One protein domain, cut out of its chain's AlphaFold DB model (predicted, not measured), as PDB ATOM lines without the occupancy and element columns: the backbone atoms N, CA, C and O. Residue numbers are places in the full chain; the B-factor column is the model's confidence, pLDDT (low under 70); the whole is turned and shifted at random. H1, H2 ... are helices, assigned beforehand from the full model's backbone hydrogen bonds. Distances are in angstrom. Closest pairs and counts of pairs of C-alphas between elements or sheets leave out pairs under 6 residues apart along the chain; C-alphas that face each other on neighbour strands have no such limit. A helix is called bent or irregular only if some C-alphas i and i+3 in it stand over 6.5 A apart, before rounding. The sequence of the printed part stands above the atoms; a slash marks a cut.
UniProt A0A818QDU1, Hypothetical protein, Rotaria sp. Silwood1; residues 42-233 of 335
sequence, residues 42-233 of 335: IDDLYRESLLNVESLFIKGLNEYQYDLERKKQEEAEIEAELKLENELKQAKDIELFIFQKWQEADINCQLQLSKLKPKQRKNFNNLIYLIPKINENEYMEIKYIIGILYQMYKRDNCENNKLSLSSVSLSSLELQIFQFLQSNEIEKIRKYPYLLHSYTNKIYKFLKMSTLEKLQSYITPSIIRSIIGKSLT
ATOM      1  N   ILE A  42     -32.184 -19.279 -22.246       88.69
ATOM      2  CA  ILE A  42     -31.838 -19.642 -20.874       88.69
ATOM      3  C   ILE A  42     -30.939 -20.883 -20.869       88.69
ATOM      4  O   ILE A  42     -31.227 -21.881 -21.529       88.69
ATOM      5  N   ASP A  43     -29.861 -20.820 -20.087       87.31
ATOM      6  CA  ASP A  43     -28.843 -21.870 -19.975       87.31
ATOM      7  C   ASP A  43     -28.164 -22.268 -21.301       87.31
ATOM      8  O   ASP A  43     -27.708 -23.407 -21.406       87.31
ATOM      9  N   ASP A  44     -28.148 -21.390 -22.315       90.50
ATOM     10  CA  ASP A  44     -27.653 -21.698 -23.673       90.50
ATOM     11  C   ASP A  44     -28.359 -22.898 -24.346       90.50
ATOM     12  O   ASP A  44     -27.889 -23.455 -25.348       90.50
ATOM     13  N   LEU A  45     -29.498 -23.327 -23.794       93.31
ATOM     14  CA  LEU A  45     -30.102 -24.615 -24.095       93.31
ATOM     15  C   LEU A  45     -30.598 -24.685 -25.539       93.31
ATOM     16  O   LEU A  45     -30.456 -25.723 -26.195       93.31
ATOM     17  N   TYR A  46     -31.195 -23.606 -26.044       94.88
ATOM     18  CA  TYR A  46     -31.724 -23.569 -27.399       94.88
ATOM     19  C   TYR A  46     -30.596 -23.540 -28.424       94.88
ATOM     20  O   TYR A  46     -30.597 -24.347 -29.357       94.88
ATOM     21  N   ARG A  47     -29.599 -22.670 -28.234       94.06
ATOM     22  CA  ARG A  47     -28.409 -22.578 -29.081       94.06
ATOM     23  C   ARG A  47     -27.700 -23.919 -29.184       94.06
ATOM     24  O   ARG A  47     -27.463 -24.387 -30.298       94.06
ATOM     25  N   GLU A  48     -27.375 -24.543 -28.055       93.62
ATOM     26  CA  GLU A  48     -26.674 -25.829 -28.038       93.62
ATOM     27  C   GLU A  48     -27.498 -26.935 -28.693       93.62
ATOM     28  O   GLU A  48     -26.960 -27.713 -29.482       93.62
ATOM     29  N   SER A  49     -28.812 -26.965 -28.448       94.81
ATOM     30  CA  SER A  49     -29.705 -27.920 -29.106       94.81
ATOM     31  C   SER A  49     -29.674 -27.760 -30.629       94.81
ATOM     32  O   SER A  49     -29.518 -28.751 -31.339       94.81
ATOM     33  N   LEU A  50     -29.758 -26.530 -31.151       94.88
ATOM     34  CA  LEU A  50     -29.718 -26.270 -32.596       94.88
ATOM     35  C   LEU A  50     -28.369 -26.642 -33.222       94.88
ATOM     36  O   LEU A  50     -28.344 -27.253 -34.292       94.88
ATOM     37  N   LEU A  51     -27.257 -26.297 -32.569       93.00
ATOM     38  CA  LEU A  51     -25.913 -26.635 -33.047       93.00
ATOM     39  C   LEU A  51     -25.673 -28.150 -33.035       93.00
ATOM     40  O   LEU A  51     -25.026 -28.677 -33.939       93.00
ATOM     41  N   ASN A  52     -26.231 -28.866 -32.059       91.62
ATOM     42  CA  ASN A  52     -26.163 -30.322 -32.009       91.62
ATOM     43  C   ASN A  52     -26.939 -30.977 -33.166       91.62
ATOM     44  O   ASN A  52     -26.410 -31.887 -33.806       91.62
ATOM     45  N   VAL A  53     -28.141 -30.481 -33.498       93.50
ATOM     46  CA  VAL A  53     -28.874 -30.944 -34.694       93.50
ATOM     47  C   VAL A  53     -28.058 -30.708 -35.959       93.50
ATOM     48  O   VAL A  53     -27.921 -31.622 -36.766       93.50
ATOM     49  N   GLU A  54     -27.491 -29.509 -36.120       93.19
ATOM     50  CA  GLU A  54     -26.652 -29.164 -37.275       93.19
ATOM     51  C   GLU A  54     -25.455 -30.112 -37.401       93.19
ATOM     52  O   GLU A  54     -25.201 -30.661 -38.472       93.19
ATOM     53  N   SER A  55     -24.751 -30.352 -36.292       90.31
ATOM     54  CA  SER A  55     -23.593 -31.245 -36.256       90.31
ATOM     55  C   SER A  55     -23.956 -32.656 -36.701       90.31
ATOM     56  O   SER A  55     -23.271 -33.235 -37.542       90.31
ATOM     57  N   LEU A  56     -25.044 -33.210 -36.162       89.88
ATOM     58  CA  LEU A  56     -25.491 -34.565 -36.477       89.88
ATOM     59  C   LEU A  56     -26.027 -34.680 -37.904       89.88
ATOM     60  O   LEU A  56     -25.769 -35.684 -38.563       89.88
ATOM     61  N   PHE A  57     -26.709 -33.649 -38.404       91.06
ATOM     62  CA  PHE A  57     -27.159 -33.597 -39.791       91.06
ATOM     63  C   PHE A  57     -25.972 -33.599 -40.763       91.06
ATOM     64  O   PHE A  57     -25.908 -34.449 -41.648       91.06
ATOM     65  N   ILE A  58     -24.982 -32.724 -40.554       88.25
ATOM     66  CA  ILE A  58     -23.777 -32.661 -41.395       88.25
ATOM     67  C   ILE A  58     -22.958 -33.952 -41.297       88.25
ATOM     68  O   ILE A  58     -22.504 -34.457 -42.320       88.25
ATOM     69  N   LYS A  59     -22.785 -34.522 -40.097       84.31
ATOM     70  CA  LYS A  59     -22.118 -35.824 -39.934       84.31
ATOM     71  C   LYS A  59     -22.843 -36.917 -40.709       84.31
ATOM     72  O   LYS A  59     -22.195 -37.640 -41.458       84.31
ATOM     73  N   GLY A  60     -24.171 -36.970 -40.603       80.31
ATOM     74  CA  GLY A  60     -25.004 -37.876 -41.386       80.31
ATOM     75  C   GLY A  60     -24.742 -37.741 -42.886       80.31
ATOM     76  O   GLY A  60     -24.527 -38.758 -43.536       80.31
ATOM     77  N   LEU A  61     -24.675 -36.508 -43.410       78.12
ATOM     78  CA  LEU A  61     -24.352 -36.203 -44.814       78.12
ATOM     79  C   LEU A  61     -22.908 -36.543 -45.221       78.12
ATOM     80  O   LEU A  61     -22.662 -36.859 -46.381       78.12
ATOM     81  N   ASN A  62     -21.940 -36.465 -44.311       72.25
ATOM     82  CA  ASN A  62     -20.539 -36.774 -44.616       72.25
ATOM     83  C   ASN A  62     -20.270 -38.287 -44.565       72.25
ATOM     84  O   ASN A  62     -19.545 -38.818 -45.402       72.25
ATOM     85  N   GLU A  63     -20.931 -39.014 -43.662       63.78
ATOM     86  CA  GLU A  63     -20.943 -40.486 -43.628       63.78
ATOM     87  C   GLU A  63     -21.670 -41.112 -44.837       63.78
ATOM     88  O   GLU A  63     -21.735 -42.333 -44.966       63.78
ATOM     89  N   TYR A  64     -22.237 -40.300 -45.735       55.00
ATOM     90  CA  TYR A  64     -22.814 -40.725 -47.017       55.00
ATOM     91  C   TYR A  64     -21.762 -40.969 -48.114       55.00
ATOM     92  O   TYR A  64     -22.118 -41.471 -49.185       55.00
ATOM     93  N   GLN A  65     -20.492 -40.592 -47.901       50.25
ATOM     94  CA  GLN A  65     -19.510 -40.517 -48.988       50.25
ATOM     95  C   GLN A  65     -18.754 -41.806 -49.343       50.25
ATOM     96  O   GLN A  65     -18.095 -41.802 -50.377       50.25
ATOM     97  N   TYR A  66     -18.893 -42.923 -48.624       53.44
ATOM     98  CA  TYR A  66     -18.272 -44.195 -49.028       53.44
ATOM     99  C   TYR A  66     -19.144 -45.411 -48.633       53.44
ATOM    100  O   TYR A  66     -19.819 -45.370 -47.612       53.44
ATOM    101  N   ASP A  67     -19.099 -46.468 -49.461       56.03
ATOM    102  CA  ASP A  67     -19.465 -47.886 -49.219       56.03
ATOM    103  C   ASP A  67     -20.754 -48.548 -49.763       56.03
ATOM    104  O   ASP A  67     -21.854 -48.005 -49.774       56.03
ATOM    105  N   LEU A  68     -20.595 -49.824 -50.162       60.50
ATOM    106  CA  LEU A  68     -21.633 -50.806 -50.547       60.50
ATOM    107  C   LEU A  68     -22.643 -51.103 -49.424       60.50
ATOM    108  O   LEU A  68     -23.769 -51.525 -49.696       60.50
ATOM    109  N   GLU A  69     -22.257 -50.877 -48.168       62.91
ATOM    110  CA  GLU A  69     -23.139 -50.979 -47.002       62.91
ATOM    111  C   GLU A  69     -24.254 -49.920 -47.026       62.91
ATOM    112  O   GLU A  69     -25.349 -50.182 -46.524       62.91
ATOM    113  N   ARG A  70     -24.032 -48.783 -47.711       67.38
ATOM    114  CA  ARG A  70     -25.029 -47.724 -47.938       67.38
ATOM    115  C   ARG A  70     -26.283 -48.253 -48.618       67.38
ATOM    116  O   ARG A  70     -27.376 -48.062 -48.100       67.38
ATOM    117  N   LYS A  71     -26.124 -48.917 -49.770       68.62
ATOM    118  CA  LYS A  71     -27.268 -49.412 -50.551       68.62
ATOM    119  C   LYS A  71     -28.101 -50.384 -49.735       68.62
ATOM    120  O   LYS A  71     -29.312 -50.267 -49.722       68.62
ATOM    121  N   LYS A  72     -27.448 -51.270 -48.981       76.31
ATOM    122  CA  LYS A  72     -28.143 -52.239 -48.129       76.31
ATOM    123  C   LYS A  72     -28.942 -51.570 -47.009       76.31
ATOM    124  O   LYS A  72     -30.039 -52.021 -46.709       76.31
ATOM    125  N   GLN A  73     -28.406 -50.519 -46.384       73.31
ATOM    126  CA  GLN A  73     -29.122 -49.777 -45.341       73.31
ATOM    127  C   GLN A  73     -30.284 -48.955 -45.912       73.31
ATOM    128  O   GLN A  73     -31.368 -48.990 -45.345       73.31
ATOM    129  N   GLU A  74     -30.079 -48.268 -47.040       77.69
ATOM    130  CA  GLU A  74     -31.138 -47.529 -47.743       77.69
ATOM    131  C   GLU A  74     -32.248 -48.472 -48.231       77.69
ATOM    132  O   GLU A  74     -33.424 -48.197 -48.023       77.69
ATOM    133  N   GLU A  75     -31.891 -49.614 -48.822       84.56
ATOM    134  CA  GLU A  75     -32.839 -50.641 -49.264       84.56
ATOM    135  C   GLU A  75     -33.638 -51.211 -48.088       84.56
ATOM    136  O   GLU A  75     -34.862 -51.293 -48.170       84.56
ATOM    137  N   ALA A  76     -32.976 -51.542 -46.973       86.06
ATOM    138  CA  ALA A  76     -33.650 -52.040 -45.774       86.06
ATOM    139  C   ALA A  76     -34.586 -50.993 -45.147       86.06
ATOM    140  O   ALA A  76     -35.633 -51.335 -44.599       86.06
ATOM    141  N   GLU A  77     -34.219 -49.714 -45.216       85.94
ATOM    142  CA  GLU A  77     -35.053 -48.617 -44.735       85.94
ATOM    143  C   GLU A  77     -36.291 -48.419 -45.614       85.94
ATOM    144  O   GLU A  77     -37.402 -48.372 -45.089       85.94
ATOM    145  N   ILE A  78     -36.112 -48.397 -46.938       89.12
ATOM    146  CA  ILE A  78     -37.210 -48.337 -47.912       89.12
ATOM    147  C   ILE A  78     -38.141 -49.543 -47.735       89.12
ATOM    148  O   ILE A  78     -39.360 -49.395 -47.748       89.12
ATOM    149  N   GLU A  79     -37.592 -50.740 -47.523       92.25
ATOM    150  CA  GLU A  79     -38.383 -51.942 -47.253       92.25
ATOM    151  C   GLU A  79     -39.190 -51.808 -45.952       92.25
ATOM    152  O   GLU A  79     -40.378 -52.137 -45.920       92.25
ATOM    153  N   ALA A  80     -38.582 -51.281 -44.885       89.94
ATOM    154  CA  ALA A  80     -39.263 -51.046 -43.614       89.94
ATOM    155  C   ALA A  80     -40.369 -49.984 -43.727       89.94
ATOM    156  O   ALA A  80     -41.427 -50.136 -43.113       89.94
ATOM    157  N   GLU A  81     -40.144 -48.924 -44.504       92.75
ATOM    158  CA  GLU A  81     -41.143 -47.903 -44.822       92.75
ATOM    159  C   GLU A  81     -42.321 -48.513 -45.591       92.75
ATOM    160  O   GLU A  81     -43.454 -48.452 -45.114       92.75
ATOM    161  N   LEU A  82     -42.060 -49.198 -46.709       94.25
ATOM    162  CA  LEU A  82     -43.088 -49.846 -47.532       94.25
ATOM    163  C   LEU A  82     -43.891 -50.886 -46.747       94.25
ATOM    164  O   LEU A  82     -45.111 -50.987 -46.901       94.25
ATOM    165  N   LYS A  83     -43.227 -51.658 -45.882       95.00
ATOM    166  CA  LYS A  83     -43.898 -52.602 -44.988       95.00
ATOM    167  C   LYS A  83     -44.869 -51.879 -44.057       95.00
ATOM    168  O   LYS A  83     -46.024 -52.290 -43.958       95.00
ATOM    169  N   LEU A  84     -44.426 -50.796 -43.419       94.19
ATOM    170  CA  LEU A  84     -45.262 -50.009 -42.517       94.19
ATOM    171  C   LEU A  84     -46.447 -49.368 -43.247       94.19
ATOM    172  O   LEU A  84     -47.562 -49.377 -42.727       94.19
ATOM    173  N   GLU A  85     -46.242 -48.866 -44.465       94.06
ATOM    174  CA  GLU A  85     -47.335 -48.351 -45.288       94.06
ATOM    175  C   GLU A  85     -48.379 -49.424 -45.605       94.06
ATOM    176  O   GLU A  85     -49.582 -49.155 -45.580       94.06
ATOM    177  N   ASN A  86     -47.935 -50.638 -45.933       94.88
ATOM    178  CA  ASN A  86     -48.828 -51.748 -46.245       94.88
ATOM    179  C   ASN A  86     -49.623 -52.194 -45.014       94.88
ATOM    180  O   ASN A  86     -50.826 -52.427 -45.128       94.88
ATOM    181  N   GLU A  87     -48.986 -52.255 -43.843       96.38
ATOM    182  CA  GLU A  87     -49.666 -52.511 -42.568       96.38
ATOM    183  C   GLU A  87     -50.714 -51.427 -42.268       96.38
ATOM    184  O   GLU A  87     -51.855 -51.752 -41.942       96.38
ATOM    185  N   LEU A  88     -50.372 -50.146 -42.463       95.81
ATOM    186  CA  LEU A  88     -51.293 -49.021 -42.275       95.81
ATOM    187  C   LEU A  88     -52.508 -49.111 -43.210       95.81
ATOM    188  O   LEU A  88     -53.638 -48.915 -42.770       95.81
ATOM    189  N   LYS A  89     -52.299 -49.429 -44.495       93.44
ATOM    190  CA  LYS A  89     -53.382 -49.584 -45.489       93.44
ATOM    191  C   LYS A  89     -54.338 -50.730 -45.144       93.44
ATOM    192  O   LYS A  89     -55.496 -50.693 -45.550       93.44
ATOM    193  N   GLN A  90     -53.863 -51.742 -44.417       95.19
ATOM    194  CA  GLN A  90     -54.654 -52.896 -43.975       95.19
ATOM    195  C   GLN A  90     -55.261 -52.709 -42.576       95.19
ATOM    196  O   GLN A  90     -56.081 -53.527 -42.146       95.19
ATOM    197  N   ALA A  91     -54.875 -51.655 -41.853       96.00
ATOM    198  CA  ALA A  91     -55.361 -51.395 -40.510       96.00
ATOM    199  C   ALA A  91     -56.867 -51.095 -40.525       96.00
ATOM    200  O   ALA A  91     -57.338 -50.192 -41.215       96.00
ATOM    201  N   LYS A  92     -57.631 -51.843 -39.720       94.88
ATOM    202  CA  LYS A  92     -59.073 -51.597 -39.533       94.88
ATOM    203  C   LYS A  92     -59.339 -50.288 -38.794       94.88
ATOM    204  O   LYS A  92     -60.299 -49.595 -39.103       94.88
ATOM    205  N   ASP A  93     -58.483 -49.984 -37.824       97.06
ATOM    206  CA  ASP A  93     -58.494 -48.747 -37.053       97.06
ATOM    207  C   ASP A  93     -57.143 -48.052 -37.240       97.06
ATOM    208  O   ASP A  93     -56.132 -48.427 -36.641       97.06
ATOM    209  N   ILE A  94     -57.128 -47.076 -38.146       95.38
ATOM    210  CA  ILE A  94     -55.924 -46.326 -38.516       95.38
ATOM    211  C   ILE A  94     -55.428 -45.474 -37.343       95.38
ATOM    212  O   ILE A  94     -54.220 -45.351 -37.147       95.38
ATOM    213  N   GLU A  95     -56.331 -44.895 -36.550       96.25
ATOM    214  CA  GLU A  95     -55.954 -44.024 -35.435       96.25
ATOM    215  C   GLU A  95     -55.285 -44.822 -34.321       96.25
ATOM    216  O   GLU A  95     -54.213 -44.437 -33.841       96.25
ATOM    217  N   LEU A  96     -55.868 -45.970 -33.963       97.31
ATOM    218  CA  LEU A  96     -55.274 -46.888 -32.998       97.31
ATOM    219  C   LEU A  96     -53.933 -47.430 -33.499       97.31
ATOM    220  O   LEU A  96     -52.976 -47.477 -32.727       97.31
ATOM    221  N   PHE A  97     -53.839 -47.795 -34.780       97.94
ATOM    222  CA  PHE A  97     -52.590 -48.272 -35.374       97.94
ATOM    223  C   PHE A  97     -51.484 -47.214 -35.284       97.94
ATOM    224  O   PHE A  97     -50.397 -47.500 -34.784       97.94
ATOM    225  N   ILE A  98     -51.761 -45.972 -35.699       97.69
ATOM    226  CA  ILE A  98     -50.802 -44.861 -35.609       97.69
ATOM    227  C   ILE A  98     -50.380 -44.644 -34.153       97.69
ATOM    228  O   ILE A  98     -49.186 -44.556 -33.862       97.69
ATOM    229  N   PHE A  99     -51.338 -44.617 -33.222       97.62
ATOM    230  CA  PHE A  99     -51.046 -44.489 -31.796       97.62
ATOM    231  C   PHE A  99     -50.111 -45.599 -31.293       97.62
ATOM    232  O   PHE A  99     -49.138 -45.308 -30.597       97.62
ATOM    233  N   GLN A 100     -50.358 -46.854 -31.671       97.94
ATOM    234  CA  GLN A 100     -49.516 -47.990 -31.297       97.94
ATOM    235  C   GLN A 100     -48.097 -47.861 -31.854       97.94
ATOM    236  O   GLN A 100     -47.144 -48.061 -31.106       97.94
ATOM    237  N   LYS A 101     -47.927 -47.440 -33.113       97.88
ATOM    238  CA  LYS A 101     -46.596 -47.233 -33.714       97.88
ATOM    239  C   LYS A 101     -45.786 -46.151 -33.011       97.88
ATOM    240  O   LYS A 101     -44.582 -46.313 -32.812       97.88
ATOM    241  N   TRP A 102     -46.447 -45.098 -32.548       98.19
ATOM    242  CA  TRP A 102     -45.835 -44.087 -31.688       98.19
ATOM    243  C   TRP A 102     -45.359 -44.658 -30.338       98.19
ATOM    244  O   TRP A 102     -44.258 -44.331 -29.894       98.19
ATOM    245  N   GLN A 103     -46.144 -45.533 -29.696       98.25
ATOM    246  CA  GLN A 103     -45.735 -46.200 -28.449       98.25
ATOM    247  C   GLN A 103     -44.588 -47.197 -28.675       98.25
ATOM    248  O   GLN A 103     -43.619 -47.207 -27.917       98.25
ATOM    249  N   GLU A 104     -44.668 -48.006 -29.734       97.75
ATOM    250  CA  GLU A 104     -43.617 -48.949 -30.131       97.75
ATOM    251  C   GLU A 104     -42.282 -48.223 -30.345       97.75
ATOM    252  O   GLU A 104     -41.246 -48.676 -29.856       97.75
ATOM    253  N   ALA A 105     -42.296 -47.075 -31.030       96.69
ATOM    254  CA  ALA A 105     -41.099 -46.274 -31.265       96.69
ATOM    255  C   ALA A 105     -40.443 -45.800 -29.960       96.69
ATOM    256  O   ALA A 105     -39.219 -45.884 -29.825       96.69
ATOM    257  N   ASP A 106     -41.232 -45.361 -28.976       97.38
ATOM    258  CA  ASP A 106     -40.706 -44.946 -27.674       97.38
ATOM    259  C   ASP A 106     -40.133 -46.106 -26.868       97.38
ATOM    260  O   ASP A 106     -38.998 -46.023 -26.399       97.38
ATOM    261  N   ILE A 107     -40.856 -47.222 -26.787       97.12
ATOM    262  CA  ILE A 107     -40.374 -48.435 -26.114       97.12
ATOM    263  C   ILE A 107     -39.055 -48.898 -26.744       97.12
ATOM    264  O   ILE A 107     -38.084 -49.164 -26.035       97.12
ATOM    265  N   ASN A 108     -38.976 -48.930 -28.075       95.00
ATOM    266  CA  ASN A 108     -37.763 -49.315 -28.793       95.00
ATOM    267  C   ASN A 108     -36.588 -48.380 -28.483       95.00
ATOM    268  O   ASN A 108     -35.478 -48.853 -28.225       95.00
ATOM    269  N   CYS A 109     -36.826 -47.066 -28.448       93.44
ATOM    270  CA  CYS A 109     -35.814 -46.087 -28.056       93.44
ATOM    271  C   CYS A 109     -35.317 -46.330 -26.624       93.44
ATOM    272  O   CYS A 109     -34.111 -46.385 -26.378       93.44
ATOM    273  N   GLN A 110     -36.231 -46.537 -25.676       92.06
ATOM    274  CA  GLN A 110     -35.891 -46.804 -24.279       92.06
ATOM    275  C   GLN A 110     -35.088 -48.104 -24.119       92.06
ATOM    276  O   GLN A 110     -34.089 -48.124 -23.398       92.06
ATOM    277  N   LEU A 111     -35.462 -49.173 -24.831       92.50
ATOM    278  CA  LEU A 111     -34.739 -50.449 -24.840       92.50
ATOM    279  C   LEU A 111     -33.337 -50.335 -25.452       92.50
ATOM    280  O   LEU A 111     -32.417 -51.030 -25.027       92.50
ATOM    281  N   GLN A 112     -33.150 -49.483 -26.460       89.81
ATOM    282  CA  GLN A 112     -31.825 -49.215 -27.022       89.81
ATOM    283  C   GLN A 112     -30.953 -48.431 -26.036       89.81
ATOM    284  O   GLN A 112     -29.801 -48.800 -25.808       89.81
ATOM    285  N   LEU A 113     -31.514 -47.409 -25.387       85.31
ATOM    286  CA  LEU A 113     -30.808 -46.614 -24.380       85.31
ATOM    287  C   LEU A 113     -30.448 -47.440 -23.138       85.31
ATOM    288  O   LEU A 113     -29.363 -47.264 -22.578       85.31
ATOM    289  N   SER A 114     -31.316 -48.363 -22.714       86.25
ATOM    290  CA  SER A 114     -31.104 -49.187 -21.517       86.25
ATOM    291  C   SER A 114     -29.876 -50.096 -21.634       86.25
ATOM    292  O   SER A 114     -29.173 -50.293 -20.644       86.25
ATOM    293  N   LYS A 115     -29.555 -50.556 -22.851       85.44
ATOM    294  CA  LYS A 115     -28.376 -51.384 -23.162       85.44
ATOM    295  C   LYS A 115     -27.046 -50.638 -23.024       85.44
ATOM    296  O   LYS A 115     -25.994 -51.271 -22.955       85.44
ATOM    297  N   LEU A 116     -27.068 -49.307 -22.980       79.94
ATOM    298  CA  LEU A 116     -25.865 -48.482 -22.901       79.94
ATOM    299  C   LEU A 116     -25.491 -48.158 -21.457       79.94
ATOM    300  O   LEU A 116     -26.357 -47.866 -20.626       79.94
ATOM    301  N   LYS A 117     -24.185 -48.119 -21.170       76.44
ATOM    302  CA  LYS A 117     -23.671 -47.690 -19.861       76.44
ATOM    303  C   LYS A 117     -23.973 -46.198 -19.635       76.44
ATOM    304  O   LYS A 117     -23.884 -45.420 -20.584       76.44
ATOM    305  N   PRO A 118     -24.211 -45.735 -18.392       69.75
ATOM    306  CA  PRO A 118     -24.530 -44.329 -18.109       69.75
ATOM    307  C   PRO A 118     -23.518 -43.313 -18.667       69.75
ATOM    308  O   PRO A 118     -23.909 -42.271 -19.177       69.75
ATOM    309  N   LYS A 119     -22.216 -43.638 -18.644       67.50
ATOM    310  CA  LYS A 119     -21.162 -42.792 -19.237       67.50
ATOM    311  C   LYS A 119     -21.249 -42.696 -20.768       67.50
ATOM    312  O   LYS A 119     -20.881 -41.668 -21.322       67.50
ATOM    313  N   GLN A 120     -21.744 -43.736 -21.443       65.56
ATOM    314  CA  GLN A 120     -21.922 -43.741 -22.900       65.56
ATOM    315  C   GLN A 120     -23.116 -42.880 -23.322       65.56
ATOM    316  O   GLN A 120     -23.042 -42.223 -24.351       65.56
ATOM    317  N   ARG A 121     -24.168 -42.812 -22.492       63.72
ATOM    318  CA  ARG A 121     -25.374 -42.006 -22.751       63.72
ATOM    319  C   ARG A 121     -25.124 -40.495 -22.747       63.72
ATOM    320  O   ARG A 121     -25.886 -39.763 -23.358       63.72
ATOM    321  N   LYS A 122     -24.068 -40.029 -22.068       62.50
ATOM    322  CA  LYS A 122     -23.746 -38.596 -21.939       62.50
ATOM    323  C   LYS A 122     -22.968 -38.007 -23.120       62.50
ATOM    324  O   LYS A 122     -22.790 -36.798 -23.167       62.50
ATOM    325  N   ASN A 123     -22.475 -38.832 -24.042       68.19
ATOM    326  CA  ASN A 123     -21.720 -38.364 -25.203       68.19
ATOM    327  C   ASN A 123     -22.410 -38.845 -26.481       68.19
ATOM    328  O   ASN A 123     -22.357 -40.033 -26.799       68.19
ATOM    329  N   PHE A 124     -23.033 -37.918 -27.218       64.69
ATOM    330  CA  PHE A 124     -23.775 -38.221 -28.445       64.69
ATOM    331  C   PHE A 124     -22.919 -38.888 -29.526       64.69
ATOM    332  O   PHE A 124     -23.449 -39.669 -30.309       64.69
ATOM    333  N   ASN A 125     -21.595 -38.687 -29.529       64.38
ATOM    334  CA  ASN A 125     -20.709 -39.394 -30.458       64.38
ATOM    335  C   ASN A 125     -20.725 -40.917 -30.226       64.38
ATOM    336  O   ASN A 125     -20.524 -41.675 -31.166       64.38
ATOM    337  N   ASN A 126     -21.030 -41.387 -29.010       64.94
ATOM    338  CA  ASN A 126     -21.209 -42.818 -28.731       64.94
ATOM    339  C   ASN A 126     -22.592 -43.341 -29.154       64.94
ATOM    340  O   ASN A 126     -22.788 -44.551 -29.241       64.94
ATOM    341  N   LEU A 127     -23.557 -42.441 -29.367       70.06
ATOM    342  CA  LEU A 127     -24.925 -42.746 -29.793       70.06
ATOM    343  C   LEU A 127     -25.105 -42.628 -31.306       70.06
ATOM    344  O   LEU A 127     -26.182 -42.942 -31.804       70.06
ATOM    345  N   ILE A 128     -24.074 -42.194 -32.033       71.19
ATOM    346  CA  ILE A 128     -24.185 -41.814 -33.442       71.19
ATOM    347  C   ILE A 128     -24.751 -42.938 -34.316       71.19
ATOM    348  O   ILE A 128     -25.651 -42.695 -35.106       71.19
ATOM    349  N   TYR A 129     -24.351 -44.188 -34.066       74.81
ATOM    350  CA  TYR A 129     -24.858 -45.366 -34.781       74.81
ATOM    351  C   TYR A 129     -26.335 -45.694 -34.496       74.81
ATOM    352  O   TYR A 129     -26.952 -46.473 -35.221       74.81
ATOM    353  N   LEU A 130     -26.907 -45.153 -33.417       81.56
ATOM    354  CA  LEU A 130     -28.318 -45.324 -33.057       81.56
ATOM    355  C   LEU A 130     -29.186 -44.167 -33.558       81.56
ATOM    356  O   LEU A 130     -30.393 -44.359 -33.739       81.56
ATOM    357  N   ILE A 131     -28.592 -42.989 -33.760       87.81
ATOM    358  CA  ILE A 131     -29.275 -41.795 -34.252       87.81
ATOM    359  C   ILE A 131     -29.567 -42.000 -35.746       87.81
ATOM    360  O   ILE A 131     -28.647 -42.254 -36.522       87.81
ATOM    361  N   PRO A 132     -30.838 -41.932 -36.176       89.94
ATOM    362  CA  PRO A 132     -31.165 -42.102 -37.583       89.94
ATOM    363  C   PRO A 132     -30.603 -40.940 -38.406       89.94
ATOM    364  O   PRO A 132     -30.638 -39.785 -37.978       89.94
ATOM    365  N   LYS A 133     -30.137 -41.245 -39.619       88.94
ATOM    366  CA  LYS A 133     -29.868 -40.226 -40.639       88.94
ATOM    367  C   LYS A 133     -31.190 -39.586 -41.056       88.94
ATOM    368  O   LYS A 133     -32.183 -40.301 -41.215       88.94
ATOM    369  N   ILE A 134     -31.173 -38.269 -41.230       92.81
ATOM    370  CA  ILE A 134     -32.354 -37.462 -41.544       92.81
ATOM    371  C   ILE A 134     -32.149 -36.691 -42.850       92.81
ATOM    372  O   ILE A 134     -31.024 -36.302 -43.171       92.81
ATOM    373  N   ASN A 135     -33.229 -36.464 -43.591       92.31
ATOM    374  CA  ASN A 135     -33.227 -35.617 -44.787       92.31
ATOM    375  C   ASN A 135     -33.460 -34.128 -44.442       92.31
ATOM    376  O   ASN A 135     -33.649 -33.762 -43.283       92.31
ATOM    377  N   GLU A 136     -33.448 -33.252 -45.453       92.44
ATOM    378  CA  GLU A 136     -33.622 -31.802 -45.260       92.44
ATOM    379  C   GLU A 136     -34.974 -31.424 -44.631       92.44
ATOM    380  O   GLU A 136     -35.027 -30.530 -43.783       92.44
ATOM    381  N   ASN A 137     -36.058 -32.116 -44.996       92.50
ATOM    382  CA  ASN A 137     -37.390 -31.851 -44.448       92.50
ATOM    383  C   ASN A 137     -37.458 -32.240 -42.966       92.50
ATOM    384  O   ASN A 137     -37.919 -31.459 -42.136       92.50
ATOM    385  N   GLU A 138     -36.943 -33.419 -42.622       96.00
ATOM    386  CA  GLU A 138     -36.866 -33.916 -41.245       96.00
ATOM    387  C   GLU A 138     -35.972 -33.033 -40.374       96.00
ATOM    388  O   GLU A 138     -36.328 -32.720 -39.242       96.00
ATOM    389  N   TYR A 139     -34.845 -32.570 -40.916       95.75
ATOM    390  CA  TYR A 139     -33.964 -31.604 -40.263       95.75
ATOM    391  C   TYR A 139     -34.697 -30.299 -39.916       95.75
ATOM    392  O   TYR A 139     -34.579 -29.798 -38.792       95.75
ATOM    393  N   MET A 140     -35.491 -29.758 -40.845       93.75
ATOM    394  CA  MET A 140     -36.282 -28.552 -40.591       93.75
ATOM    395  C   MET A 140     -37.370 -28.789 -39.536       93.75
ATOM    396  O   MET A 140     -37.521 -27.961 -38.632       93.75
ATOM    397  N   GLU A 141     -38.071 -29.925 -39.594       95.69
ATOM    398  CA  GLU A 141     -39.108 -30.287 -38.619       95.69
ATOM    399  C   GLU A 141     -38.516 -30.490 -37.214       95.69
ATOM    400  O   GLU A 141     -39.039 -29.963 -36.236       95.69
ATOM    401  N   ILE A 142     -37.368 -31.168 -37.096       97.88
ATOM    402  CA  ILE A 142     -36.655 -31.372 -35.823       97.88
ATOM    403  C   ILE A 142     -36.285 -30.035 -35.178       97.88
ATOM    404  O   ILE A 142     -36.501 -29.851 -33.979       97.88
ATOM    405  N   LYS A 143     -35.762 -29.075 -35.950       95.81
ATOM    406  CA  LYS A 143     -35.426 -27.740 -35.425       95.81
ATOM    407  C   LYS A 143     -36.657 -26.989 -34.941       95.81
ATOM    408  O   LYS A 143     -36.602 -26.343 -33.895       95.81
ATOM    409  N   TYR A 144     -37.756 -27.082 -35.682       95.50
ATOM    410  CA  TYR A 144     -39.031 -26.507 -35.277       95.50
ATOM    411  C   TYR A 144     -39.537 -27.125 -33.963       95.50
ATOM    412  O   TYR A 144     -39.874 -26.392 -33.030       95.50
ATOM    413  N   ILE A 145     -39.497 -28.457 -33.847       97.81
ATOM    414  CA  ILE A 145     -39.883 -29.180 -32.633       97.81
ATOM    415  C   ILE A 145     -39.018 -28.746 -31.447       97.81
ATOM    416  O   ILE A 145     -39.568 -28.377 -30.413       97.81
ATOM    417  N   ILE A 146     -37.687 -28.712 -31.591       97.56
ATOM    418  CA  ILE A 146     -36.772 -28.240 -30.536       97.56
ATOM    419  C   ILE A 146     -37.121 -26.821 -30.092       97.56
ATOM    420  O   ILE A 146     -37.107 -26.546 -28.895       97.56
ATOM    421  N   GLY A 147     -37.484 -25.939 -31.027       94.88
ATOM    422  CA  GLY A 147     -37.968 -24.599 -30.706       94.88
ATOM    423  C   GLY A 147     -39.167 -24.625 -29.762       94.88
ATOM    424  O   GLY A 147     -39.164 -23.915 -28.760       94.88
ATOM    425  N   ILE A 148     -40.163 -25.474 -30.021       95.38
ATOM    426  CA  ILE A 148     -41.344 -25.599 -29.152       95.38
ATOM    427  C   ILE A 148     -40.993 -26.243 -27.811       95.38
ATOM    428  O   ILE A 148     -41.406 -25.723 -26.775       95.38
ATOM    429  N   LEU A 149     -40.205 -27.323 -27.801       96.75
ATOM    430  CA  LEU A 149     -39.755 -27.967 -26.559       96.75
ATOM    431  C   LEU A 149     -38.994 -26.975 -25.670       96.75
ATOM    432  O   LEU A 149     -39.214 -26.926 -24.462       96.75
ATOM    433  N   TYR A 150     -38.157 -26.130 -26.276       95.31
ATOM    434  CA  TYR A 150     -37.467 -25.056 -25.578       95.31
ATOM    435  C   TYR A 150     -38.438 -24.014 -25.004       95.31
ATOM    436  O   TYR A 150     -38.281 -23.618 -23.852       95.31
ATOM    437  N   GLN A 151     -39.475 -23.598 -25.744       92.69
ATOM    438  CA  GLN A 151     -40.490 -22.685 -25.194       92.69
ATOM    439  C   GLN A 151     -41.244 -23.309 -24.009       92.69
ATOM    440  O   GLN A 151     -41.514 -22.616 -23.028       92.69
ATOM    441  N   MET A 152     -41.543 -24.613 -24.060       93.38
ATOM    442  CA  MET A 152     -42.152 -25.342 -22.940       93.38
ATOM    443  C   MET A 152     -41.225 -25.360 -21.716       93.38
ATOM    444  O   MET A 152     -41.654 -24.980 -20.628       93.38
ATOM    445  N   TYR A 153     -39.946 -25.701 -21.904       93.06
ATOM    446  CA  TYR A 153     -38.929 -25.638 -20.848       93.06
ATOM    447  C   TYR A 153     -38.813 -24.235 -20.249       93.06
ATOM    448  O   TYR A 153     -38.809 -24.067 -19.029       93.06
ATOM    449  N   LYS A 154     -38.756 -23.209 -21.104       89.94
ATOM    450  CA  LYS A 154     -38.652 -21.813 -20.688       89.94
ATOM    451  C   LYS A 154     -39.846 -21.379 -19.850       89.94
ATOM    452  O   LYS A 154     -39.637 -20.761 -18.812       89.94
ATOM    453  N   ARG A 155     -41.074 -21.714 -20.254       88.00
ATOM    454  CA  ARG A 155     -42.281 -21.440 -19.459       88.00
ATOM    455  C   ARG A 155     -42.151 -22.048 -18.063       88.00
ATOM    456  O   ARG A 155     -42.244 -21.319 -17.078       88.00
ATOM    457  N   ASP A 156     -41.852 -23.342 -17.993       88.19
ATOM    458  CA  ASP A 156     -41.813 -24.079 -16.728       88.19
ATOM    459  C   ASP A 156     -40.694 -23.576 -15.792       88.19
ATOM    460  O   ASP A 156     -40.850 -23.593 -14.575       88.19
ATOM    461  N   ASN A 157     -39.574 -23.076 -16.329       83.75
ATOM    462  CA  ASN A 157     -38.445 -22.577 -15.530       83.75
ATOM    463  C   ASN A 157     -38.501 -21.066 -15.232       83.75
ATOM    464  O   ASN A 157     -37.963 -20.622 -14.216       83.75
ATOM    465  N   CYS A 158     -39.160 -20.258 -16.066       73.19
ATOM    466  CA  CYS A 158     -39.356 -18.828 -15.804       73.19
ATOM    467  C   CYS A 158     -40.487 -18.570 -14.797       73.19
ATOM    468  O   CYS A 158     -40.344 -17.667 -13.969       73.19
ATOM    469  N   GLU A 159     -41.564 -19.366 -14.806       60.53
ATOM    470  CA  GLU A 159     -42.648 -19.270 -13.810       60.53
ATOM    471  C   GLU A 159     -42.134 -19.525 -12.379       60.53
ATOM    472  O   GLU A 159     -42.590 -18.886 -11.431       60.53
ATOM    473  N   ASN A 160     -41.090 -20.347 -12.234       54.81
ATOM    474  CA  ASN A 160     -40.442 -20.626 -10.952       54.81
ATOM    475  C   ASN A 160     -39.517 -19.495 -10.447       54.81
ATOM    476  O   ASN A 160     -39.289 -19.394  -9.242       54.81
ATOM    477  N   ASN A 161     -39.012 -18.618 -11.327       51.94
ATOM    478  CA  ASN A 161     -37.948 -17.650 -11.007       51.94
ATOM    479  C   ASN A 161     -38.389 -16.169 -10.946       51.94
ATOM    480  O   ASN A 161     -37.545 -15.298 -10.742       51.94
ATOM    481  N   LYS A 162     -39.687 -15.846 -11.088       51.38
ATOM    482  CA  LYS A 162     -40.243 -14.470 -10.970       51.38
ATOM    483  C   LYS A 162     -39.518 -13.384 -11.805       51.38
ATOM    484  O   LYS A 162     -39.512 -12.216 -11.416       51.38
ATOM    485  N   LEU A 163     -38.925 -13.715 -12.957       48.72
ATOM    486  CA  LEU A 163     -38.381 -12.702 -13.875       48.72
ATOM    487  C   LEU A 163     -39.497 -12.097 -14.756       48.72
ATOM    488  O   LEU A 163     -40.234 -12.831 -15.400       48.72
ATOM    489  N   SER A 164     -39.582 -10.758 -14.760       47.84
ATOM    490  CA  SER A 164     -40.334  -9.837 -15.648       47.84
ATOM    491  C   SER A 164     -41.556 -10.378 -16.427       47.84
ATOM    492  O   SER A 164     -41.442 -11.129 -17.395       47.84
ATOM    493  N   LEU A 165     -42.742  -9.876 -16.058       51.31
ATOM    494  CA  LEU A 165     -44.068 -10.407 -16.405       51.31
ATOM    495  C   LEU A 165     -44.555 -10.251 -17.864       51.31
ATOM    496  O   LEU A 165     -45.524 -10.914 -18.213       51.31
ATOM    497  N   SER A 166     -43.987  -9.400 -18.730       57.03
ATOM    498  CA  SER A 166     -44.684  -9.041 -19.990       57.03
ATOM    499  C   SER A 166     -44.408  -9.970 -21.181       57.03
ATOM    500  O   SER A 166     -45.344 -10.407 -21.849       57.03
ATOM    501  N   SER A 167     -43.145 -10.306 -21.464       56.09
ATOM    502  CA  SER A 167     -42.781 -11.163 -22.605       56.09
ATOM    503  C   SER A 167     -43.010 -12.651 -22.324       56.09
ATOM    504  O   SER A 167     -43.468 -13.370 -23.210       56.09
ATOM    505  N   VAL A 168     -42.769 -13.093 -21.083       60.44
ATOM    506  CA  VAL A 168     -43.051 -14.463 -20.621       60.44
ATOM    507  C   VAL A 168     -44.558 -14.741 -20.616       60.44
ATOM    508  O   VAL A 168     -44.982 -15.825 -21.015       60.44
ATOM    509  N   SER A 169     -45.382 -13.751 -20.246       66.19
ATOM    510  CA  SER A 169     -46.845 -13.881 -20.270       66.19
ATOM    511  C   SER A 169     -47.383 -14.096 -21.685       66.19
ATOM    512  O   SER A 169     -48.215 -14.979 -21.880       66.19
ATOM    513  N   LEU A 170     -46.870 -13.369 -22.684       72.75
ATOM    514  CA  LEU A 170     -47.286 -13.554 -24.078       72.75
ATOM    515  C   LEU A 170     -46.850 -14.912 -24.639       72.75
ATOM    516  O   LEU A 170     -47.656 -15.584 -25.278       72.75
ATOM    517  N   SER A 171     -45.619 -15.362 -24.371       76.75
ATOM    518  CA  SER A 171     -45.188 -16.703 -24.796       76.75
ATOM    519  C   SER A 171     -45.973 -17.818 -24.099       76.75
ATOM    520  O   SER A 171     -46.295 -18.820 -24.731       76.75
ATOM    521  N   SER A 172     -46.313 -17.642 -22.817       82.94
ATOM    522  CA  SER A 172     -47.129 -18.607 -22.071       82.94
ATOM    523  C   SER A 172     -48.553 -18.670 -22.635       82.94
ATOM    524  O   SER A 172     -49.063 -19.762 -22.879       82.94
ATOM    525  N   LEU A 173     -49.151 -17.519 -22.963       88.31
ATOM    526  CA  LEU A 173     -50.451 -17.455 -23.632       88.31
ATOM    527  C   LEU A 173     -50.429 -18.160 -24.996       88.31
ATOM    528  O   LEU A 173     -51.295 -18.988 -25.261       88.31
ATOM    529  N   GLU A 174     -49.435 -17.898 -25.847       91.44
ATOM    530  CA  GLU A 174     -49.321 -18.579 -27.147       91.44
ATOM    531  C   GLU A 174     -49.148 -20.098 -26.988       91.44
ATOM    532  O   GLU A 174     -49.759 -20.863 -27.730       91.44
ATOM    533  N   LEU A 175     -48.394 -20.564 -25.984       91.44
ATOM    534  CA  LEU A 175     -48.277 -21.995 -25.670       91.44
ATOM    535  C   LEU A 175     -49.588 -22.613 -25.165       91.44
ATOM    536  O   LEU A 175     -49.835 -23.794 -25.413       91.44
ATOM    537  N   GLN A 176     -50.418 -21.851 -24.450       91.81
ATOM    538  CA  GLN A 176     -51.753 -22.295 -24.044       91.81
ATOM    539  C   GLN A 176     -52.679 -22.387 -25.255       91.81
ATOM    540  O   GLN A 176     -53.307 -23.420 -25.466       91.81
ATOM    541  N   ILE A 177     -52.705 -21.350 -26.095       94.50
ATOM    542  CA  ILE A 177     -53.485 -21.315 -27.337       94.50
ATOM    543  C   ILE A 177     -53.066 -22.460 -28.268       94.50
ATOM    544  O   ILE A 177     -53.917 -23.141 -28.836       94.50
ATOM    545  N   PHE A 178     -51.766 -22.743 -28.354       95.25
ATOM    546  CA  PHE A 178     -51.218 -23.869 -29.103       95.25
ATOM    547  C   PHE A 178     -51.852 -25.214 -28.713       95.25
ATOM    548  O   PHE A 178     -51.993 -26.099 -29.559       95.25
ATOM    549  N   GLN A 179     -52.279 -25.399 -27.458       93.56
ATOM    550  CA  GLN A 179     -52.936 -26.641 -27.041       93.56
ATOM    551  C   GLN A 179     -54.269 -26.877 -27.756       93.56
ATOM    552  O   GLN A 179     -54.599 -28.034 -28.016       93.56
ATOM    553  N   PHE A 180     -54.957 -25.807 -28.150       95.62
ATOM    554  CA  PHE A 180     -56.276 -25.841 -28.781       95.62
ATOM    555  C   PHE A 180     -56.242 -25.879 -30.312       95.62
ATOM    556  O   PHE A 180     -57.294 -26.001 -30.933       95.62
ATOM    557  N   LEU A 181     -55.062 -25.780 -30.933       96.88
ATOM    558  CA  LEU A 181     -54.955 -25.883 -32.388       96.88
ATOM    559  C   LEU A 181     -55.368 -27.272 -32.879       96.88
ATOM    560  O   LEU A 181     -55.042 -28.291 -32.261       96.88
ATOM    561  N   GLN A 182     -56.027 -27.306 -34.037       95.12
ATOM    562  CA  GLN A 182     -56.379 -28.550 -34.705       95.12
ATOM    563  C   GLN A 182     -55.113 -29.305 -35.122       95.12
ATOM    564  O   GLN A 182     -54.212 -28.747 -35.750       95.12
ATOM    565  N   SER A 183     -55.068 -30.590 -34.778       95.81
ATOM    566  CA  SER A 183     -54.076 -31.527 -35.293       95.81
ATOM    567  C   SER A 183     -54.644 -32.219 -36.524       95.81
ATOM    568  O   SER A 183     -55.739 -32.763 -36.442       95.81
ATOM    569  N   ASN A 184     -53.888 -32.232 -37.622       95.81
ATOM    570  CA  ASN A 184     -54.253 -32.923 -38.863       95.81
ATOM    571  C   ASN A 184     -53.264 -34.050 -39.209       95.81
ATOM    572  O   ASN A 184     -53.006 -34.357 -40.374       95.81
ATOM    573  N   GLU A 185     -52.642 -34.637 -38.186       95.88
ATOM    574  CA  GLU A 185     -51.680 -35.726 -38.351       95.88
ATOM    575  C   GLU A 185     -52.313 -36.954 -39.025       95.88
ATOM    576  O   GLU A 185     -51.735 -37.501 -39.964       95.88
ATOM    577  N   ILE A 186     -53.503 -37.372 -38.583       95.94
ATOM    578  CA  ILE A 186     -54.178 -38.575 -39.092       95.94
ATOM    579  C   ILE A 186     -54.521 -38.406 -40.572       95.94
ATOM    580  O   ILE A 186     -54.259 -39.289 -41.387       95.94
ATOM    581  N   GLU A 187     -55.068 -37.254 -40.940       95.44
ATOM    582  CA  GLU A 187     -55.434 -36.884 -42.300       95.44
ATOM    583  C   GLU A 187     -54.198 -36.838 -43.201       95.44
ATOM    584  O   GLU A 187     -54.224 -37.349 -44.326       95.44
ATOM    585  N   LYS A 188     -53.089 -36.286 -42.693       95.81
ATOM    586  CA  LYS A 188     -51.829 -36.205 -43.433       95.81
ATOM    587  C   LYS A 188     -51.191 -37.574 -43.633       95.81
ATOM    588  O   LYS A 188     -50.806 -37.869 -44.759       95.81
ATOM    589  N   ILE A 189     -51.140 -38.421 -42.604       96.50
ATOM    590  CA  ILE A 189     -50.623 -39.795 -42.705       96.50
ATOM    591  C   ILE A 189     -51.511 -40.639 -43.626       96.50
ATOM    592  O   ILE A 189     -51.001 -41.389 -44.451       96.50
ATOM    593  N   ARG A 190     -52.839 -40.483 -43.566       94.38
ATOM    594  CA  ARG A 190     -53.759 -41.179 -44.481       94.38
ATOM    595  C   ARG A 190     -53.478 -40.825 -45.941       94.38
ATOM    596  O   ARG A 190     -53.532 -41.698 -46.803       94.38
ATOM    597  N   LYS A 191     -53.183 -39.554 -46.221       94.44
ATOM    598  CA  LYS A 191     -52.843 -39.079 -47.568       94.44
ATOM    599  C   LYS A 191     -51.420 -39.459 -47.994       94.44
ATOM    600  O   LYS A 191     -51.197 -39.725 -49.171       94.44
ATOM    601  N   TYR A 192     -50.481 -39.497 -47.050       94.38
ATOM    602  CA  TYR A 192     -49.057 -39.756 -47.273       94.38
ATOM    603  C   TYR A 192     -48.516 -40.771 -46.240       94.38
ATOM    604  O   TYR A 192     -47.883 -40.368 -45.261       94.38
ATOM    605  N   PRO A 193     -48.763 -42.081 -46.437       94.81
ATOM    606  CA  PRO A 193     -48.436 -43.133 -45.468       94.81
ATOM    607  C   PRO A 193     -46.980 -43.174 -44.985       94.81
ATOM    608  O   PRO A 193     -46.759 -43.376 -43.788       94.81
ATOM    609  N   TYR A 194     -46.003 -42.918 -45.864       93.25
ATOM    610  CA  TYR A 194     -44.576 -42.866 -45.518       93.25
ATOM    611  C   TYR A 194     -44.253 -41.924 -44.351       93.25
ATOM    612  O   TYR A 194     -43.297 -42.150 -43.606       93.25
ATOM    613  N   LEU A 195     -45.067 -40.881 -44.137       95.94
ATOM    614  CA  LEU A 195     -44.860 -39.929 -43.048       95.94
ATOM    615  C   LEU A 195     -44.897 -40.598 -41.677       95.94
ATOM    616  O   LEU A 195     -44.206 -40.131 -40.778       95.94
ATOM    617  N   LEU A 196     -45.630 -41.703 -41.505       97.25
ATOM    618  CA  LEU A 196     -45.616 -42.432 -40.240       97.25
ATOM    619  C   LEU A 196     -44.205 -42.942 -39.915       97.25
ATOM    620  O   LEU A 196     -43.747 -42.757 -38.790       97.25
ATOM    621  N   HIS A 197     -43.487 -43.500 -40.900       96.44
ATOM    622  CA  HIS A 197     -42.098 -43.935 -40.720       96.44
ATOM    623  C   HIS A 197     -41.184 -42.745 -40.402       96.44
ATOM    624  O   HIS A 197     -40.404 -42.801 -39.451       96.44
ATOM    625  N   SER A 198     -41.302 -41.656 -41.167       96.75
ATOM    626  CA  SER A 198     -40.513 -40.440 -40.941       96.75
ATOM    627  C   SER A 198     -40.749 -39.867 -39.534       96.75
ATOM    628  O   SER A 198     -39.806 -39.567 -38.802       96.75
ATOM    629  N   TYR A 199     -41.996 -39.803 -39.066       98.00
ATOM    630  CA  TYR A 199     -42.311 -39.262 -37.745       98.00
ATOM    631  C   TYR A 199     -41.803 -40.150 -36.606       98.00
ATOM    632  O   TYR A 199     -41.166 -39.640 -35.679       98.00
ATOM    633  N   THR A 200     -42.023 -41.465 -36.667       97.69
ATOM    634  CA  THR A 200     -41.690 -42.369 -35.554       97.69
ATOM    635  C   THR A 200     -40.228 -42.814 -35.565       97.69
ATOM    636  O   THR A 200     -39.558 -42.793 -34.530       97.69
ATOM    637  N   ASN A 201     -39.700 -43.205 -36.726       95.44
ATOM    638  CA  ASN A 201     -38.405 -43.885 -36.830       95.44
ATOM    639  C   ASN A 201     -37.257 -42.931 -37.166       95.44
ATOM    640  O   ASN A 201     -36.100 -43.267 -36.891       95.44
ATOM    641  N   LYS A 202     -37.567 -41.747 -37.710       95.62
ATOM    642  CA  LYS A 202     -36.590 -40.688 -37.989       95.62
ATOM    643  C   LYS A 202     -36.676 -39.583 -36.953       95.62
ATOM    644  O   LYS A 202     -35.828 -39.524 -36.069       95.62
ATOM    645  N   ILE A 203     -37.717 -38.758 -37.004       98.06
ATOM    646  CA  ILE A 203     -37.822 -37.531 -36.204       98.06
ATOM    647  C   ILE A 203     -37.869 -37.834 -34.705       98.06
ATOM    648  O   ILE A 203     -37.027 -37.339 -33.953       98.06
ATOM    649  N   TYR A 204     -38.803 -38.675 -34.250       98.38
ATOM    650  CA  TYR A 204     -38.939 -38.983 -32.825       98.38
ATOM    651  C   TYR A 204     -37.690 -39.657 -32.259       98.38
ATOM    652  O   TYR A 204     -37.158 -39.229 -31.233       98.38
ATOM    653  N   LYS A 205     -37.185 -40.683 -32.951       96.19
ATOM    654  CA  LYS A 205     -35.970 -41.392 -32.546       96.19
ATOM    655  C   LYS A 205     -34.754 -40.466 -32.518       96.19
ATOM    656  O   LYS A 205     -33.986 -40.529 -31.562       96.19
ATOM    657  N   PHE A 206     -34.593 -39.590 -33.513       96.12
ATOM    658  CA  PHE A 206     -33.539 -38.579 -33.520       96.12
ATOM    659  C   PHE A 206     -33.628 -37.723 -32.260       96.12
ATOM    660  O   PHE A 206     -32.680 -37.707 -31.480       96.12
ATOM    661  N   LEU A 207     -34.782 -37.099 -32.009       97.06
ATOM    662  CA  LEU A 207     -35.004 -36.248 -30.839       97.06
ATOM    663  C   LEU A 207     -34.692 -36.996 -29.539       97.06
ATOM    664  O   LEU A 207     -33.928 -36.500 -28.710       97.06
ATOM    665  N   LYS A 208     -35.222 -38.211 -29.371       94.88
ATOM    666  CA  LYS A 208     -35.040 -39.006 -28.150       94.88
ATOM    667  C   LYS A 208     -33.572 -39.344 -27.885       94.88
ATOM    668  O   LYS A 208     -33.150 -39.355 -26.733       94.88
ATOM    669  N   MET A 209     -32.794 -39.591 -28.936       91.00
ATOM    670  CA  MET A 209     -31.397 -40.023 -28.833       91.00
ATOM    671  C   MET A 209     -30.399 -38.864 -28.781       91.00
ATOM    672  O   MET A 209     -29.322 -39.029 -28.211       91.00
ATOM    673  N   SER A 210     -30.722 -37.718 -29.382       91.31
ATOM    674  CA  SER A 210     -29.768 -36.624 -29.587       91.31
ATOM    675  C   SER A 210     -30.047 -35.366 -28.772       91.31
ATOM    676  O   SER A 210     -29.174 -34.510 -28.681       91.31
ATOM    677  N   THR A 211     -31.232 -35.212 -28.179       92.62
ATOM    678  CA  THR A 211     -31.567 -33.965 -27.477       92.62
ATOM    679  C   THR A 211     -30.938 -33.913 -26.082       92.62
ATOM    680  O   THR A 211     -30.823 -34.929 -25.392       92.62
ATOM    681  N   LEU A 212     -30.550 -32.712 -25.650       91.94
ATOM    682  CA  LEU A 212     -29.981 -32.438 -24.329       91.94
ATOM    683  C   LEU A 212     -30.897 -32.898 -23.183       91.94
ATOM    684  O   LEU A 212     -32.121 -32.799 -23.264       91.94
ATOM    685  N   GLU A 213     -30.282 -33.355 -22.086       91.19
ATOM    686  CA  GLU A 213     -30.955 -33.975 -20.928       91.19
ATOM    687  C   GLU A 213     -32.098 -33.112 -20.366       91.19
ATOM    688  O   GLU A 213     -33.171 -33.632 -20.070       91.19
ATOM    689  N   LYS A 214     -31.912 -31.786 -20.318       93.88
ATOM    690  CA  LYS A 214     -32.913 -30.823 -19.829       93.88
ATOM    691  C   LYS A 214     -34.231 -30.828 -20.617       93.88
ATOM    692  O   LYS A 214     -35.259 -30.457 -20.063       93.88
ATOM    693  N   LEU A 215     -34.218 -31.247 -21.886       95.94
ATOM    694  CA  LEU A 215     -35.415 -31.307 -22.735       95.94
ATOM    695  C   LEU A 215     -36.012 -32.721 -22.842       95.94
ATOM    696  O   LEU A 215     -37.099 -32.883 -23.392       95.94
ATOM    697  N   GLN A 216     -35.344 -33.752 -22.313       94.12
ATOM    698  CA  GLN A 216     -35.746 -35.152 -22.508       94.12
ATOM    699  C   GLN A 216     -37.115 -35.495 -21.903       94.12
ATOM    700  O   GLN A 216     -37.824 -36.346 -22.445       94.12
ATOM    701  N   SER A 217     -37.517 -34.820 -20.821       95.62
ATOM    702  CA  SER A 217     -38.842 -34.984 -20.202       95.62
ATOM    703  C   SER A 217     -39.990 -34.528 -21.106       95.62
ATOM    704  O   SER A 217     -41.106 -35.028 -20.977       95.62
ATOM    705  N   TYR A 218     -39.720 -33.623 -22.049       97.06
ATOM    706  CA  TYR A 218     -40.705 -33.121 -23.006       97.06
ATOM    707  C   TYR A 218     -40.805 -33.997 -24.265       97.06
ATOM    708  O   TYR A 218     -41.729 -33.837 -25.059       97.06
ATOM    709  N   ILE A 219     -39.887 -34.951 -24.455       97.81
ATOM    710  CA  ILE A 219     -39.877 -35.847 -25.616       97.81
ATOM    711  C   ILE A 219     -40.656 -37.110 -25.267       97.81
ATOM    712  O   ILE A 219     -40.100 -38.127 -24.840       97.81
ATOM    713  N   THR A 220     -41.968 -37.022 -25.451       98.19
ATOM    714  CA  THR A 220     -42.905 -38.146 -25.349       98.19
ATOM    715  C   THR A 220     -43.674 -38.289 -26.656       98.19
ATOM    716  O   THR A 220     -43.839 -37.289 -27.365       98.19
ATOM    717  N   PRO A 221     -44.210 -39.480 -26.981       98.44
ATOM    718  CA  PRO A 221     -44.996 -39.645 -28.196       98.44
ATOM    719  C   PRO A 221     -46.152 -38.651 -28.279       98.44
ATOM    720  O   PRO A 221     -46.355 -38.037 -29.314       98.44
ATOM    721  N   SER A 222     -46.858 -38.412 -27.169       97.69
ATOM    722  CA  SER A 222     -47.984 -37.473 -27.128       97.69
ATOM    723  C   SER A 222     -47.575 -36.037 -27.475       97.69
ATOM    724  O   SER A 222     -48.228 -35.409 -28.308       97.69
ATOM    725  N   ILE A 223     -46.484 -35.527 -26.889       98.06
ATOM    726  CA  ILE A 223     -46.032 -34.149 -27.128       98.06
ATOM    727  C   ILE A 223     -45.534 -33.992 -28.565       98.06
ATOM    728  O   ILE A 223     -45.984 -33.087 -29.264       98.06
ATOM    729  N   ILE A 224     -44.655 -34.884 -29.035       98.44
ATOM    730  CA  ILE A 224     -44.074 -34.773 -30.381       98.44
ATOM    731  C   ILE A 224     -45.156 -34.922 -31.455       98.44
ATOM    732  O   ILE A 224     -45.220 -34.113 -32.381       98.44
ATOM    733  N   ARG A 225     -46.068 -35.884 -31.281       97.31
ATOM    734  CA  ARG A 225     -47.236 -36.077 -32.145       97.31
ATOM    735  C   ARG A 225     -48.137 -34.842 -32.177       97.31
ATOM    736  O   ARG A 225     -48.567 -34.432 -33.251       97.31
ATOM    737  N   SER A 226     -48.383 -34.214 -31.023       97.38
ATOM    738  CA  SER A 226     -49.147 -32.961 -30.947       97.38
ATOM    739  C   SER A 226     -48.449 -31.830 -31.706       97.38
ATOM    740  O   SER A 226     -49.110 -31.090 -32.431       97.38
ATOM    741  N   ILE A 227     -47.121 -31.719 -31.584       97.94
ATOM    742  CA  ILE A 227     -46.339 -30.680 -32.260       97.94
ATOM    743  C   ILE A 227     -46.404 -30.810 -33.778       97.94
ATOM    744  O   ILE A 227     -46.773 -29.844 -34.449       97.94
ATOM    745  N   ILE A 228     -46.094 -31.997 -34.298       97.50
ATOM    746  CA  ILE A 228     -46.118 -32.283 -35.737       97.50
ATOM    747  C   ILE A 228     -47.542 -32.122 -36.272       97.50
ATOM    748  O   ILE A 228     -47.781 -31.393 -37.229       97.50
ATOM    749  N   GLY A 229     -48.525 -32.742 -35.620       96.81
ATOM    750  CA  GLY A 229     -49.907 -32.713 -36.085       96.81
ATOM    751  C   GLY A 229     -50.483 -31.303 -36.213       96.81
ATOM    752  O   GLY A 229     -51.202 -31.008 -37.173       96.81
ATOM    753  N   LYS A 230     -50.128 -30.413 -35.280       97.19
ATOM    754  CA  LYS A 230     -50.541 -29.005 -35.298       97.19
ATOM    755  C   LYS A 230     -49.732 -28.167 -36.286       97.19
ATOM    756  O   LYS A 230     -50.297 -27.244 -36.865       97.19
ATOM    757  N   SER A 231     -48.454 -28.454 -36.536       94.81
ATOM    758  CA  SER A 231     -47.654 -27.668 -37.490       94.81
ATOM    759  C   SER A 231     -48.203 -27.770 -38.917       94.81
ATOM    760  O   SER A 231     -48.310 -26.758 -39.609       94.81
ATOM    761  N   LEU A 232     -48.671 -28.955 -39.316       93.31
ATOM    762  CA  LEU A 232     -49.076 -29.289 -40.686       93.31
ATOM    763  C   LEU A 232     -50.082 -28.334 -41.344       93.31
ATOM    764  O   LEU A 232     -50.061 -28.180 -42.562       93.31
ATOM    765  N   THR A 233     -50.980 -27.729 -40.565       92.12
ATOM    766  CA  THR A 233     -52.100 -26.916 -41.088       92.12
ATOM    767  C   THR A 233     -52.346 -25.641 -40.288       92.12
ATOM    768  O   THR A 233     -53.404 -25.033 -40.401       92.12
TER     769      THR A 233
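Overview. This is residues 42 to 233 of the 335 residues of the protein "Hypothetical protein" of Rotaria sp. Silwood1 (UniProt A0A818QDU1). Crossed helices make up this domain: H8 and H10 lie between two long helices, H5 and H3, while H1 runs side by side with H5 and H2 packs by part of its length on H8. H6 folds back from the end of H5 as a V, and residues 65 to 76 and 160 to 167 stick out. The 192 printed residues hold ten named helices, H1 to H10 in order, and no named strand; the class is all helix. The whole is compact, with a radius of gyration of the C-alphas of 17.8 A and spans of 56 by 41 by 29 A.

Arrangement. The hub is H5, residues 136 to 159, touching five helices. H1, residues 42 to 62, touches it at a shallow tilt of 15 degrees, opposite ways; the closest C-alphas, of Tyr 46 and Tyr 150, are 6.2 A apart. H8, residues 195 to 210, touches H5 with closest C-alphas Glu 138 and Ile 203, 6.3 A apart. H10, residues 221 to 231, touches H5 with closest C-alphas Ile 145 and Ile 227, 6.6 A apart. H9, residues 213 to 218, touches H5 about perpendicular, at 87 degrees, with closest C-alphas Leu 149 and Tyr 218, 6.3 A apart. H6, residues 165 to 179, touches residues 151 to 158 of H5 at a steep tilt of 53 degrees, with closest C-alphas Arg 155 and Ser 172, 6.2 A apart. H3, residues 94 to 114, is apart from H5 but touches H8 at a shallow tilt of 26 degrees, the same way; the closest C-alphas, of Ala 105 and Thr 200, are 5.8 A apart. H2, residues 69 to 90, touches H8 with its residues 81 to 85 alone; the closest C-alphas, of Glu 81 and His 197, are 5.8 A apart. H7, residues 185 to 191, touches H10 with closest C-alphas Glu 185 and Gly 229, 4.2 A apart. H4, residues 118 to 121, is close to but not clearly touching H3; the closest C-alphas, of Leu 113 and Arg 121, are 7.3 A apart. Every O i to N i+4 pair is within hydrogen-bond range in H2, H3, H5, H7 and H10; the counts are 15 of 17 in H1, 10 of 11 in H6, 9 of 12 in H8 and 0 of 2 in H9, where 2 of 3 O i to N i+3 pairs are within range, and H4 is too short for an O i to N i+4 pair.

Along the chain. H1 begins at C-alpha 42 (-31.838, -19.642, -20.874) and H10 ends at C-alpha 231 (-47.654, -27.668, -37.490). From first to last C-alpha H5 measures 35.0 A, H2 31.7 A, H1 31.4 A and H3 30.2 A. H1 and H9 are irregular: C-alphas 43 and 46 are 8.1 A apart, and C-alphas 214 and 217 are 7.3 A apart.

Size, cuts and confidence. The C-alphas farthest apart, of Leu 68 and Leu 165, are 57.5 A apart. The printed part has no cut; the link from H4 to H5, 14 residues, is long. The mean pLDDT of the printed part is 87.4, with residues 63 to 71, 118 to 126 and 159 to 169 holding those under 70.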